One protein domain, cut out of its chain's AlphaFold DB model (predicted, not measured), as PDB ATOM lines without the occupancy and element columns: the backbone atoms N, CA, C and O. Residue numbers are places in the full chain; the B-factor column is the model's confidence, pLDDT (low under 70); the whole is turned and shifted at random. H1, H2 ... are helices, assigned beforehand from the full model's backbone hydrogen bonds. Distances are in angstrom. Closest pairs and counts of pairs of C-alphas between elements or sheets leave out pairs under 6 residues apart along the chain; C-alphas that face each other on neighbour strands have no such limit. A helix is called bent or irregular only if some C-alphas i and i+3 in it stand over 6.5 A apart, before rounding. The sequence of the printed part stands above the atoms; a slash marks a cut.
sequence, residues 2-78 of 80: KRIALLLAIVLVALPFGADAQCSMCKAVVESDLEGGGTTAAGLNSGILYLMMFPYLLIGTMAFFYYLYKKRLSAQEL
ATOM      1  N   LYS A   2     619.177 369.760 454.541       67.81
ATOM      2  CA  LYS A   2     618.234 369.818 453.392       67.81
ATOM      3  C   LYS A   2     618.583 370.879 452.328       67.81
ATOM      4  O   LYS A   2     618.515 370.590 451.145       67.81
ATOM      5  N   ARG A   3     619.019 372.078 452.748       79.69
ATOM      6  CA  ARG A   3     619.455 373.160 451.837       79.69
ATOM      7  C   ARG A   3     620.746 372.824 451.081       79.69
ATOM      8  O   ARG A   3     620.854 373.146 449.910       79.69
ATOM      9  N   ILE A   4     621.685 372.137 451.736       88.75
ATOM     10  CA  ILE A   4     622.942 371.685 451.119       88.75
ATOM     11  C   ILE A   4     622.644 370.598 450.085       88.75
ATOM     12  O   ILE A   4     623.116 370.702 448.966       88.75
ATOM     13  N   ALA A   5     621.799 369.617 450.423       86.81
ATOM     14  CA  ALA A   5     621.372 368.578 449.485       86.81
ATOM     15  C   ALA A   5     620.642 369.156 448.259       86.81
ATOM     16  O   ALA A   5     620.875 368.707 447.143       86.81
ATOM     17  N   LEU A   6     619.806 370.183 448.456       88.25
ATOM     18  CA  LEU A   6     619.109 370.868 447.365       88.25
ATOM     19  C   LEU A   6     620.081 371.626 446.446       88.25
ATOM     20  O   LEU A   6     619.973 371.528 445.230       88.25
ATOM     21  N   LEU A   7     621.060 372.335 447.018       90.19
ATOM     22  CA  LEU A   7     622.108 373.014 446.249       90.19
ATOM     23  C   LEU A   7     622.977 372.017 445.472       90.19
ATOM     24  O   LEU A   7     623.277 372.250 444.307       90.19
ATOM     25  N   LEU A   8     623.322 370.882 446.086       88.69
ATOM     26  CA  LEU A   8     624.098 369.818 445.447       88.69
ATOM     27  C   LEU A   8     623.333 369.190 444.275       88.69
ATOM     28  O   LEU A   8     623.918 368.964 443.222       88.69
ATOM     29  N   ALA A   9     622.021 368.982 444.423       85.44
ATOM     30  CA  ALA A   9     621.159 368.512 443.343       85.44
ATOM     31  C   ALA A   9     621.074 369.519 442.182       85.44
ATOM     32  O   ALA A   9     621.169 369.119 441.026       85.44
ATOM     33  N   ILE A  10     620.955 370.821 442.473       86.19
ATOM     34  CA  ILE A  10     620.929 371.876 441.445       86.19
ATOM     35  C   ILE A  10     622.254 371.918 440.673       86.19
ATOM     36  O   ILE A  10     622.245 371.973 439.447       86.19
ATOM     37  N   VAL A  11     623.389 371.838 441.373       85.12
ATOM     38  CA  VAL A  11     624.719 371.803 440.744       85.12
ATOM     39  C   VAL A  11     624.885 370.549 439.881       85.12
ATOM     40  O   VAL A  11     625.340 370.654 438.747       85.12
ATOM     41  N   LEU A  12     624.459 369.378 440.366       80.44
ATOM     42  CA  LEU A  12     624.555 368.119 439.621       80.44
ATOM     43  C   LEU A  12     623.734 368.137 438.322       80.44
ATOM     44  O   LEU A  12     624.165 367.587 437.313       80.44
ATOM     45  N   VAL A  13     622.574 368.798 438.340       80.31
ATOM     46  CA  VAL A  13     621.711 368.975 437.163       80.31
ATOM     47  C   VAL A  13     622.261 370.032 436.202       80.31
ATOM     48  O   VAL A  13     622.019 369.924 435.006       80.31
ATOM     49  N   ALA A  14     623.002 371.032 436.688       75.56
ATOM     50  CA  ALA A  14     623.535 372.126 435.874       75.56
ATOM     51  C   ALA A  14     624.885 371.815 435.188       75.56
ATOM     52  O   ALA A  14     625.223 372.438 434.183       75.56
ATOM     53  N   LEU A  15     625.649 370.843 435.694       69.62
ATOM     54  CA  LEU A  15     626.958 370.444 435.154       69.62
ATOM     55  C   LEU A  15     626.985 369.901 433.702       69.62
ATOM     56  O   LEU A  15     627.977 370.157 433.021       69.62
ATOM     57  N   PRO A  16     625.976 369.176 433.175       66.31
ATOM     58  CA  PRO A  16     626.068 368.583 431.839       66.31
ATOM     59  C   PRO A  16     625.830 369.576 430.689       66.31
ATOM     60  O   PRO A  16     626.106 369.236 429.544       66.31
ATOM     61  N   PHE A  17     625.350 370.799 430.951       61.03
ATOM     62  CA  PHE A  17     624.976 371.750 429.892       61.03
ATOM     63  C   PHE A  17     626.164 372.381 429.139       61.03
ATOM     64  O   PHE A  17     625.943 373.066 428.144       61.03
ATOM     65  N   GLY A  18     627.405 372.155 429.583       56.78
ATOM     66  CA  GLY A  18     628.617 372.720 428.972       56.78
ATOM     67  C   GLY A  18     629.769 371.730 428.798       56.78
ATOM     68  O   GLY A  18     630.914 372.157 428.703       56.78
ATOM     69  N   ALA A  19     629.501 370.423 428.817       59.47
ATOM     70  CA  ALA A  19     630.545 369.415 428.670       59.47
ATOM     71  C   ALA A  19     630.761 369.060 427.189       59.47
ATOM     72  O   ALA A  19     629.926 368.395 426.576       59.47
ATOM     73  N   ASP A  20     631.906 369.457 426.627       58.06
ATOM     74  CA  ASP A  20     632.442 368.826 425.419       58.06
ATOM     75  C   ASP A  20     632.615 367.316 425.657       58.06
ATOM     76  O   ASP A  20     632.907 366.877 426.775       58.06
ATOM     77  N   ALA A  21     632.389 366.504 424.620       55.50
ATOM     78  CA  ALA A  21     632.341 365.046 424.732       55.50
ATOM     79  C   ALA A  21     633.610 364.484 425.406       55.50
ATOM     80  O   ALA A  21     634.685 364.443 424.814       55.50
ATOM     81  N   GLN A  22     633.473 364.008 426.648       53.53
ATOM     82  CA  GLN A  22     634.589 363.520 427.470       53.53
ATOM     83  C   GLN A  22     635.076 362.108 427.099       53.53
ATOM     84  O   GLN A  22     636.003 361.584 427.713       53.53
ATOM     85  N   CYS A  23     634.482 361.468 426.090       63.47
ATOM     86  CA  CYS A  23     634.910 360.151 425.631       63.47
ATOM     87  C   CYS A  23     635.806 360.287 424.395       63.47
ATOM     88  O   CYS A  23     635.317 360.466 423.278       63.47
ATOM     89  N   SER A  24     637.119 360.120 424.591       57.53
ATOM     90  CA  SER A  24     638.129 360.056 423.519       57.53
ATOM     91  C   SER A  24     637.803 359.008 422.445       57.53
ATOM     92  O   SER A  24     638.178 359.177 421.287       57.53
ATOM     93  N   MET A  25     637.040 357.965 422.801       58.31
ATOM     94  CA  MET A  25     636.588 356.935 421.864       58.31
ATOM     95  C   MET A  25     635.462 357.408 420.930       58.31
ATOM     96  O   MET A  25     635.484 357.100 419.742       58.31
ATOM     97  N   CYS A  26     634.499 358.188 421.434       66.69
ATOM     98  CA  CYS A  26     633.405 358.716 420.613       66.69
ATOM     99  C   CYS A  26     633.920 359.743 419.598       66.69
ATOM    100  O   CYS A  26     633.422 359.792 418.480       66.69
ATOM    101  N   LYS A  27     634.954 360.515 419.958       67.38
ATOM    102  CA  LYS A  27     635.582 361.498 419.067       67.38
ATOM    103  C   LYS A  27     636.267 360.847 417.857       67.38
ATOM    104  O   LYS A  27     636.029 361.283 416.739       67.38
ATOM    105  N   ALA A  28     637.039 359.778 418.064       66.75
ATOM    106  CA  ALA A  28     637.751 359.093 416.980       66.75
ATOM    107  C   ALA A  28     636.805 358.450 415.947       66.75
ATOM    108  O   ALA A  28     637.047 358.531 414.745       66.75
ATOM    109  N   VAL A  29     635.700 357.846 416.401       70.00
ATOM    110  CA  VAL A  29     634.684 357.251 415.510       70.00
ATOM    111  C   VAL A  29     633.945 358.330 414.713       70.00
ATOM    112  O   VAL A  29     633.694 358.149 413.526       70.00
ATOM    113  N   VAL A  30     633.646 359.472 415.342       71.56
ATOM    114  CA  VAL A  30     633.015 360.631 414.688       71.56
ATOM    115  C   VAL A  30     633.938 361.249 413.639       71.56
ATOM    116  O   VAL A  30     633.487 361.510 412.531       71.56
ATOM    117  N   GLU A  31     635.220 361.453 413.957       71.69
ATOM    118  CA  GLU A  31     636.204 361.977 412.997       71.69
ATOM    119  C   GLU A  31     636.359 361.033 411.795       71.69
ATOM    120  O   GLU A  31     636.314 361.495 410.659       71.69
ATOM    121  N   SER A  32     636.399 359.717 412.025       72.75
ATOM    122  CA  SER A  32     636.487 358.711 410.952       72.75
ATOM    123  C   SER A  32     635.251 358.696 410.036       72.75
ATOM    124  O   SER A  32     635.381 358.525 408.824       72.75
ATOM    125  N   ASP A  33     634.048 358.866 410.600       75.19
ATOM    126  CA  ASP A  33     632.789 358.924 409.838       75.19
ATOM    127  C   ASP A  33     632.732 360.196 408.979       75.19
ATOM    128  O   ASP A  33     632.410 360.117 407.796       75.19
ATOM    129  N   LEU A  34     633.133 361.351 409.528       73.56
ATOM    130  CA  LEU A  34     633.164 362.625 408.799       73.56
ATOM    131  C   LEU A  34     634.222 362.647 407.685       73.56
ATOM    132  O   LEU A  34     633.929 363.111 406.583       73.56
ATOM    133  N   GLU A  35     635.430 362.133 407.937       76.31
ATOM    134  CA  GLU A  35     636.496 362.032 406.925       76.31
ATOM    135  C   GLU A  35     636.119 361.084 405.774       76.31
ATOM    136  O   GLU A  35     636.520 361.303 404.631       76.31
ATOM    137  N   GLY A  36     635.292 360.069 406.049       76.81
ATOM    138  CA  GLY A  36     634.721 359.162 405.050       76.81
ATOM    139  C   GLY A  36     633.501 359.707 404.292       76.81
ATOM    140  O   GLY A  36     632.954 358.998 403.448       76.81
ATOM    141  N   GLY A  37     633.054 360.938 404.579       74.00
ATOM    142  CA  GLY A  37     631.855 361.548 403.986       74.00
ATOM    143  C   GLY A  37     630.526 361.087 404.603       74.00
ATOM    144  O   GLY A  37     629.462 361.355 404.042       74.00
ATOM    145  N   GLY A  38     630.575 360.386 405.737       71.75
ATOM    146  CA  GLY A  38     629.420 359.977 406.528       71.75
ATOM    147  C   GLY A  38     628.793 361.138 407.305       71.75
ATOM    148  O   GLY A  38     629.441 362.125 407.651       71.75
ATOM    149  N   THR A  39     627.490 361.034 407.564       71.44
ATOM    150  CA  THR A  39     626.708 362.034 408.314       71.44
ATOM    151  C   THR A  39     626.266 361.527 409.686       71.44
ATOM    152  O   THR A  39     625.555 362.230 410.400       71.44
ATOM    153  N   THR A  40     626.653 360.310 410.069       67.62
ATOM    154  CA  THR A  40     626.258 359.650 411.327       67.62
ATOM    155  C   THR A  40     626.830 360.390 412.535       67.62
ATOM    156  O   THR A  40     626.209 360.482 413.594       67.62
ATOM    157  N   ALA A  41     628.006 360.981 412.349       66.31
ATOM    158  CA  ALA A  41     628.659 361.887 413.280       66.31
ATOM    159  C   ALA A  41     627.833 363.143 413.633       66.31
ATOM    160  O   ALA A  41     627.933 363.652 414.757       66.31
ATOM    161  N   ALA A  42     626.996 363.636 412.712       65.31
ATOM    162  CA  ALA A  42     626.172 364.829 412.898       65.31
ATOM    163  C   ALA A  42     624.939 364.516 413.768       65.31
ATOM    164  O   ALA A  42     623.813 364.432 413.292       65.31
ATOM    165  N   GLY A  43     625.152 364.311 415.068       69.44
ATOM    166  CA  GLY A  43     624.062 364.073 416.023       69.44
ATOM    167  C   GLY A  43     624.416 363.194 417.217       69.44
ATOM    168  O   GLY A  43     623.589 363.026 418.114       69.44
ATOM    169  N   LEU A  44     625.639 362.660 417.282       70.94
ATOM    170  CA  LEU A  44     626.042 361.753 418.359       70.94
ATOM    171  C   LEU A  44     625.916 362.383 419.757       70.94
ATOM    172  O   LEU A  44     625.443 361.723 420.679       70.94
ATOM    173  N   ASN A  45     626.285 363.659 419.919       71.25
ATOM    174  CA  ASN A  45     626.159 364.362 421.204       71.25
ATOM    175  C   ASN A  45     624.686 364.423 421.663       71.25
ATOM    176  O   ASN A  45     624.365 364.082 422.802       71.25
ATOM    177  N   SER A  46     623.765 364.721 420.742       75.19
ATOM    178  CA  SER A  46     622.325 364.694 421.017       75.19
ATOM    179  C   SER A  46     621.837 363.297 421.412       75.19
ATOM    180  O   SER A  46     621.024 363.172 422.325       75.19
ATOM    181  N   GLY A  47     622.369 362.243 420.783       74.12
ATOM    182  CA  GLY A  47     622.082 360.856 421.153       74.12
ATOM    183  C   GLY A  47     622.574 360.488 422.558       74.12
ATOM    184  O   GLY A  47     621.831 359.886 423.332       74.12
ATOM    185  N   ILE A  48     623.792 360.894 422.927       77.44
ATOM    186  CA  ILE A  48     624.356 360.654 424.267       77.44
ATOM    187  C   ILE A  48     623.525 361.373 425.332       77.44
ATOM    188  O   ILE A  48     623.150 360.756 426.328       77.44
ATOM    189  N   LEU A  49     623.182 362.646 425.110       76.00
ATOM    190  CA  LEU A  49     622.331 363.402 426.031       76.00
ATOM    191  C   LEU A  49     620.947 362.759 426.188       76.00
ATOM    192  O   LEU A  49     620.451 362.650 427.309       76.00
ATOM    193  N   TYR A  50     620.351 362.271 425.094       78.44
ATOM    194  CA  TYR A  50     619.067 361.568 425.134       78.44
ATOM    195  C   TYR A  50     619.132 360.292 425.987       78.44
ATOM    196  O   TYR A  50     618.273 360.071 426.843       78.44
ATOM    197  N   LEU A  51     620.177 359.475 425.817       80.12
ATOM    198  CA  LEU A  51     620.355 358.244 426.593       80.12
ATOM    199  C   LEU A  51     620.702 358.516 428.061       80.12
ATOM    200  O   LEU A  51     620.208 357.812 428.941       80.12
ATOM    201  N   MET A  52     621.501 359.549 428.346       79.88
ATOM    202  CA  MET A  52     621.827 359.940 429.720       79.88
ATOM    203  C   MET A  52     620.630 360.524 430.468       79.88
ATOM    204  O   MET A  52     620.557 360.368 431.680       79.88
ATOM    205  N   MET A  53     619.662 361.144 429.788       85.50
ATOM    206  CA  MET A  53     618.451 361.670 430.433       85.50
ATOM    207  C   MET A  53     617.638 360.571 431.139       85.50
ATOM    208  O   MET A  53     617.064 360.795 432.207       85.50
ATOM    209  N   PHE A  54     617.617 359.369 430.565       89.62
ATOM    210  CA  PHE A  54     616.800 358.250 431.025       89.62
ATOM    211  C   PHE A  54     617.100 357.789 432.470       89.62
ATOM    212  O   PHE A  54     616.164 357.735 433.275       89.62
ATOM    213  N   PRO A  55     618.360 357.503 432.868       86.56
ATOM    214  CA  PRO A  55     618.676 357.130 434.248       86.56
ATOM    215  C   PRO A  55     618.341 358.230 435.264       86.56
ATOM    216  O   PRO A  55     617.892 357.911 436.366       86.56
ATOM    217  N   TYR A  56     618.479 359.514 434.913       86.44
ATOM    218  CA  TYR A  56     618.103 360.605 435.822       86.44
ATOM    219  C   TYR A  56     616.589 360.674 436.049       86.44
ATOM    220  O   TYR A  56     616.152 360.855 437.187       86.44
ATOM    221  N   LEU A  57     615.783 360.481 434.999       91.50
ATOM    222  CA  LEU A  57     614.323 360.431 435.120       91.50
ATOM    223  C   LEU A  57     613.863 359.226 435.948       91.50
ATOM    224  O   LEU A  57     612.994 359.370 436.810       91.50
ATOM    225  N   LEU A  58     614.470 358.055 435.745       92.81
ATOM    226  CA  LEU A  58     614.163 356.855 436.531       92.81
ATOM    227  C   LEU A  58     614.449 357.054 438.022       92.81
ATOM    228  O   LEU A  58     613.581 356.812 438.859       92.81
ATOM    229  N   ILE A  59     615.636 357.552 438.369       93.44
ATOM    230  CA  ILE A  59     615.999 357.786 439.773       93.44
ATOM    231  C   ILE A  59     615.127 358.895 440.378       93.44
ATOM    232  O   ILE A  59     614.643 358.754 441.501       93.44
ATOM    233  N   GLY A  60     614.886 359.981 439.636       92.62
ATOM    234  CA  GLY A  60     614.061 361.101 440.089       92.62
ATOM    235  C   GLY A  60     612.614 360.693 440.375       92.62
ATOM    236  O   GLY A  60     612.075 361.029 441.430       92.62
ATOM    237  N   THR A  61     611.999 359.917 439.479       95.25
ATOM    238  CA  THR A  61     610.633 359.402 439.665       95.25
ATOM    239  C   THR A  61     610.555 358.422 440.830       95.25
ATOM    240  O   THR A  61     609.684 358.566 441.688       95.25
ATOM    241  N   MET A  62     611.499 357.484 440.932       94.38
ATOM    242  CA  MET A  62     611.565 356.537 442.047       94.38
ATOM    243  C   MET A  62     611.706 357.255 443.397       94.38
ATOM    244  O   MET A  62     610.961 356.967 444.334       94.38
ATOM    245  N   ALA A  63     612.611 358.235 443.494       93.75
ATOM    246  CA  ALA A  63     612.802 359.028 444.704       93.75
ATOM    247  C   ALA A  63     611.557 359.860 445.061       93.75
ATOM    248  O   ALA A  63     611.194 359.957 446.236       93.75
ATOM    249  N   PHE A  64     610.874 360.425 444.060       93.50
ATOM    250  CA  PHE A  64     609.640 361.185 444.255       93.50
ATOM    251  C   PHE A  64     608.511 360.307 444.811       93.50
ATOM    252  O   PHE A  64     607.899 360.660 445.822       93.50
ATOM    253  N   PHE A  65     608.275 359.133 444.218       96.31
ATOM    254  CA  PHE A  65     607.269 358.191 444.716       96.31
ATOM    255  C   PHE A  65     607.614 357.656 446.107       96.31
ATOM    256  O   PHE A  65     606.734 357.585 446.964       96.31
ATOM    257  N   TYR A  66     608.887 357.357 446.373       94.88
ATOM    258  CA  TYR A  66     609.340 356.953 447.703       94.88
ATOM    259  C   TYR A  66     609.075 358.038 448.759       94.88
ATOM    260  O   TYR A  66     608.602 357.742 449.857       94.88
ATOM    261  N   TYR A  67     609.322 359.308 448.427       92.38
ATOM    262  CA  TYR A  67     609.025 360.427 449.319       92.38
ATOM    263  C   TYR A  67     607.522 360.549 449.616       92.38
ATOM    264  O   TYR A  67     607.142 360.728 450.776       92.38
ATOM    265  N   LEU A  68     606.668 360.416 448.594       94.31
ATOM    266  CA  LEU A  68     605.214 360.430 448.773       94.31
ATOM    267  C   LEU A  68     604.738 359.260 449.638       94.31
ATOM    268  O   LEU A  68     603.959 359.479 450.564       94.31
ATOM    269  N   TYR A  69     605.238 358.049 449.378       94.38
ATOM    270  CA  TYR A  69     604.930 356.860 450.171       94.38
ATOM    271  C   TYR A  69     605.292 357.066 451.644       94.38
ATOM    272  O   TYR A  69     604.443 356.913 452.521       94.38
ATOM    273  N   LYS A  70     606.522 357.518 451.922       93.12
ATOM    274  CA  LYS A  70     606.973 357.773 453.294       93.12
ATOM    275  C   LYS A  70     606.112 358.826 453.992       93.12
ATOM    276  O   LYS A  70     605.756 358.643 455.147       93.12
ATOM    277  N   LYS A  71     605.738 359.906 453.295       90.12
ATOM    278  CA  LYS A  71     604.874 360.957 453.857       90.12
ATOM    279  C   LYS A  71     603.477 360.436 454.217       90.12
ATOM    280  O   LYS A  71     602.919 360.887 455.210       90.12
ATOM    281  N   ARG A  72     602.911 359.523 453.420       87.38
ATOM    282  CA  ARG A  72     601.621 358.879 453.720       87.38
ATOM    283  C   ARG A  72     601.729 357.951 454.928       87.38
ATOM    284  O   ARG A  72     600.882 358.030 455.803       87.38
ATOM    285  N   LEU A  73     602.796 357.156 455.003       86.69
ATOM    286  CA  LEU A  73     603.039 356.257 456.131       86.69
ATOM    287  C   LEU A  73     603.180 357.023 457.457       86.69
ATOM    288  O   LEU A  73     602.517 356.690 458.427       86.69
ATOM    289  N   SER A  74     603.961 358.109 457.473       76.94
ATOM    290  CA  SER A  74     604.120 358.955 458.666       76.94
ATOM    291  C   SER A  74     602.848 359.706 459.077       76.94
ATOM    292  O   SER A  74     602.756 360.152 460.214       76.94
ATOM    293  N   ALA A  75     601.904 359.923 458.153       73.19
ATOM    294  CA  ALA A  75     600.601 360.497 458.488       73.19
ATOM    295  C   ALA A  75     599.685 359.446 459.133       73.19
ATOM    296  O   ALA A  75     598.965 359.769 460.066       73.19
ATOM    297  N   GLN A  76     599.777 358.191 458.685       72.56
ATOM    298  CA  GLN A  76     599.011 357.083 459.246       72.56
ATOM    299  C   GLN A  76     599.459 356.726 460.675       72.56
ATOM    300  O   GLN A  76     598.609 356.533 461.526       72.56
ATOM    301  N   GLU A  77     600.763 356.771 460.979       71.06
ATOM    302  CA  GLU A  77     601.286 356.598 462.355       71.06
ATOM    303  C   GLU A  77     600.848 357.695 463.354       71.06
ATOM    304  O   GLU A  77     601.095 357.556 464.546       71.06
ATOM    305  N   LEU A  78     600.278 358.815 462.890       64.81
ATOM    306  CA  LEU A  78     599.717 359.861 463.760       64.81
ATOM    307  C   LEU A  78     598.227 359.594 464.061       64.81
ATOM    308  O   LEU A  78     597.711 360.029 465.084       64.81
TER     309      LEU A  78
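What this domain is: This is residues 2 to 78 of the 80 residues of an uncharacterized protein of Cryomorphaceae bacterium (UniProt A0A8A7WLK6). What shape does the printed part take? It is a long, loosely folded-back chain of three helices, an open, narrow V: H1 runs toward a small head made by H2 and the loop after it, and there the backbone turns and runs back as the much longer H3. The arms stay apart, with residues 2 to 12 of H1 and residues 57 to 78 of H3 standing free, and H3 makes most of the length. What is it made of, and how large is it? The printed part has 77 residues with three named helices in the order H1, H2, H3 and no named strand, and its class is all helix. It is extended, with a radius of gyration of the C-alphas of 19.7 A, and a rod in outline that spans 68 by 22 by 15 A.

Where its parts are: Where is the first helix? H1 holds residues 2 to 18, begins with C-alpha 2 at (618.234, 369.818, 453.392) and is 26.7 A long from first to last C-alpha. It is irregular, but only just: C-alphas 13 and 16 are 6.9 A apart. What follows it? H2 holds residues 24 to 35, 16.8 A from first to last C-alpha, and begins with C-alpha 24 at (638.129, 360.056, 423.519). Where does the last helix run? H3 holds residues 44 to 78, is 52.5 A long and ends with C-alpha 78 at (599.717, 359.861, 463.760). It is neither bent nor irregular, but only just: C-alphas 52 and 55 are 6.2 A apart.

How they stand to each other: Does any helix touch another? H1 is apart from H2 and from H3. H2 and H3 are close but not clearly touching, and their closest C-alphas, those of Val 30 and Leu 44, are 8.0 A apart. How do H2 and H3 run? They run opposite ways at a steep tilt of 39 degrees. What do the backbone N and O atoms show? In H2 every O i to N i+4 pair is within hydrogen-bond range, while in H1 it is 10 of 13 and in H3 27 of 31.

The domain as a whole: How far does it reach? The two C-alphas farthest apart are those of Gly 36 and Leu 78, at 68.4 A, while those of Lys 2 and Leu 78 are 23.4 A apart. Without the stretches that stand free, the body has 44 residues and spans 36 by 17 by 14 A. Is there a cut or a long link? The printed part has no cut; the link from H1 to H2 is tight and that from H2 to H3 is short. Where is the model's confidence low? The mean pLDDT of the printed part is 77.7, and it is under 70 at residue 2, residues 15 to 28, residues 40 to 43 and residue 78.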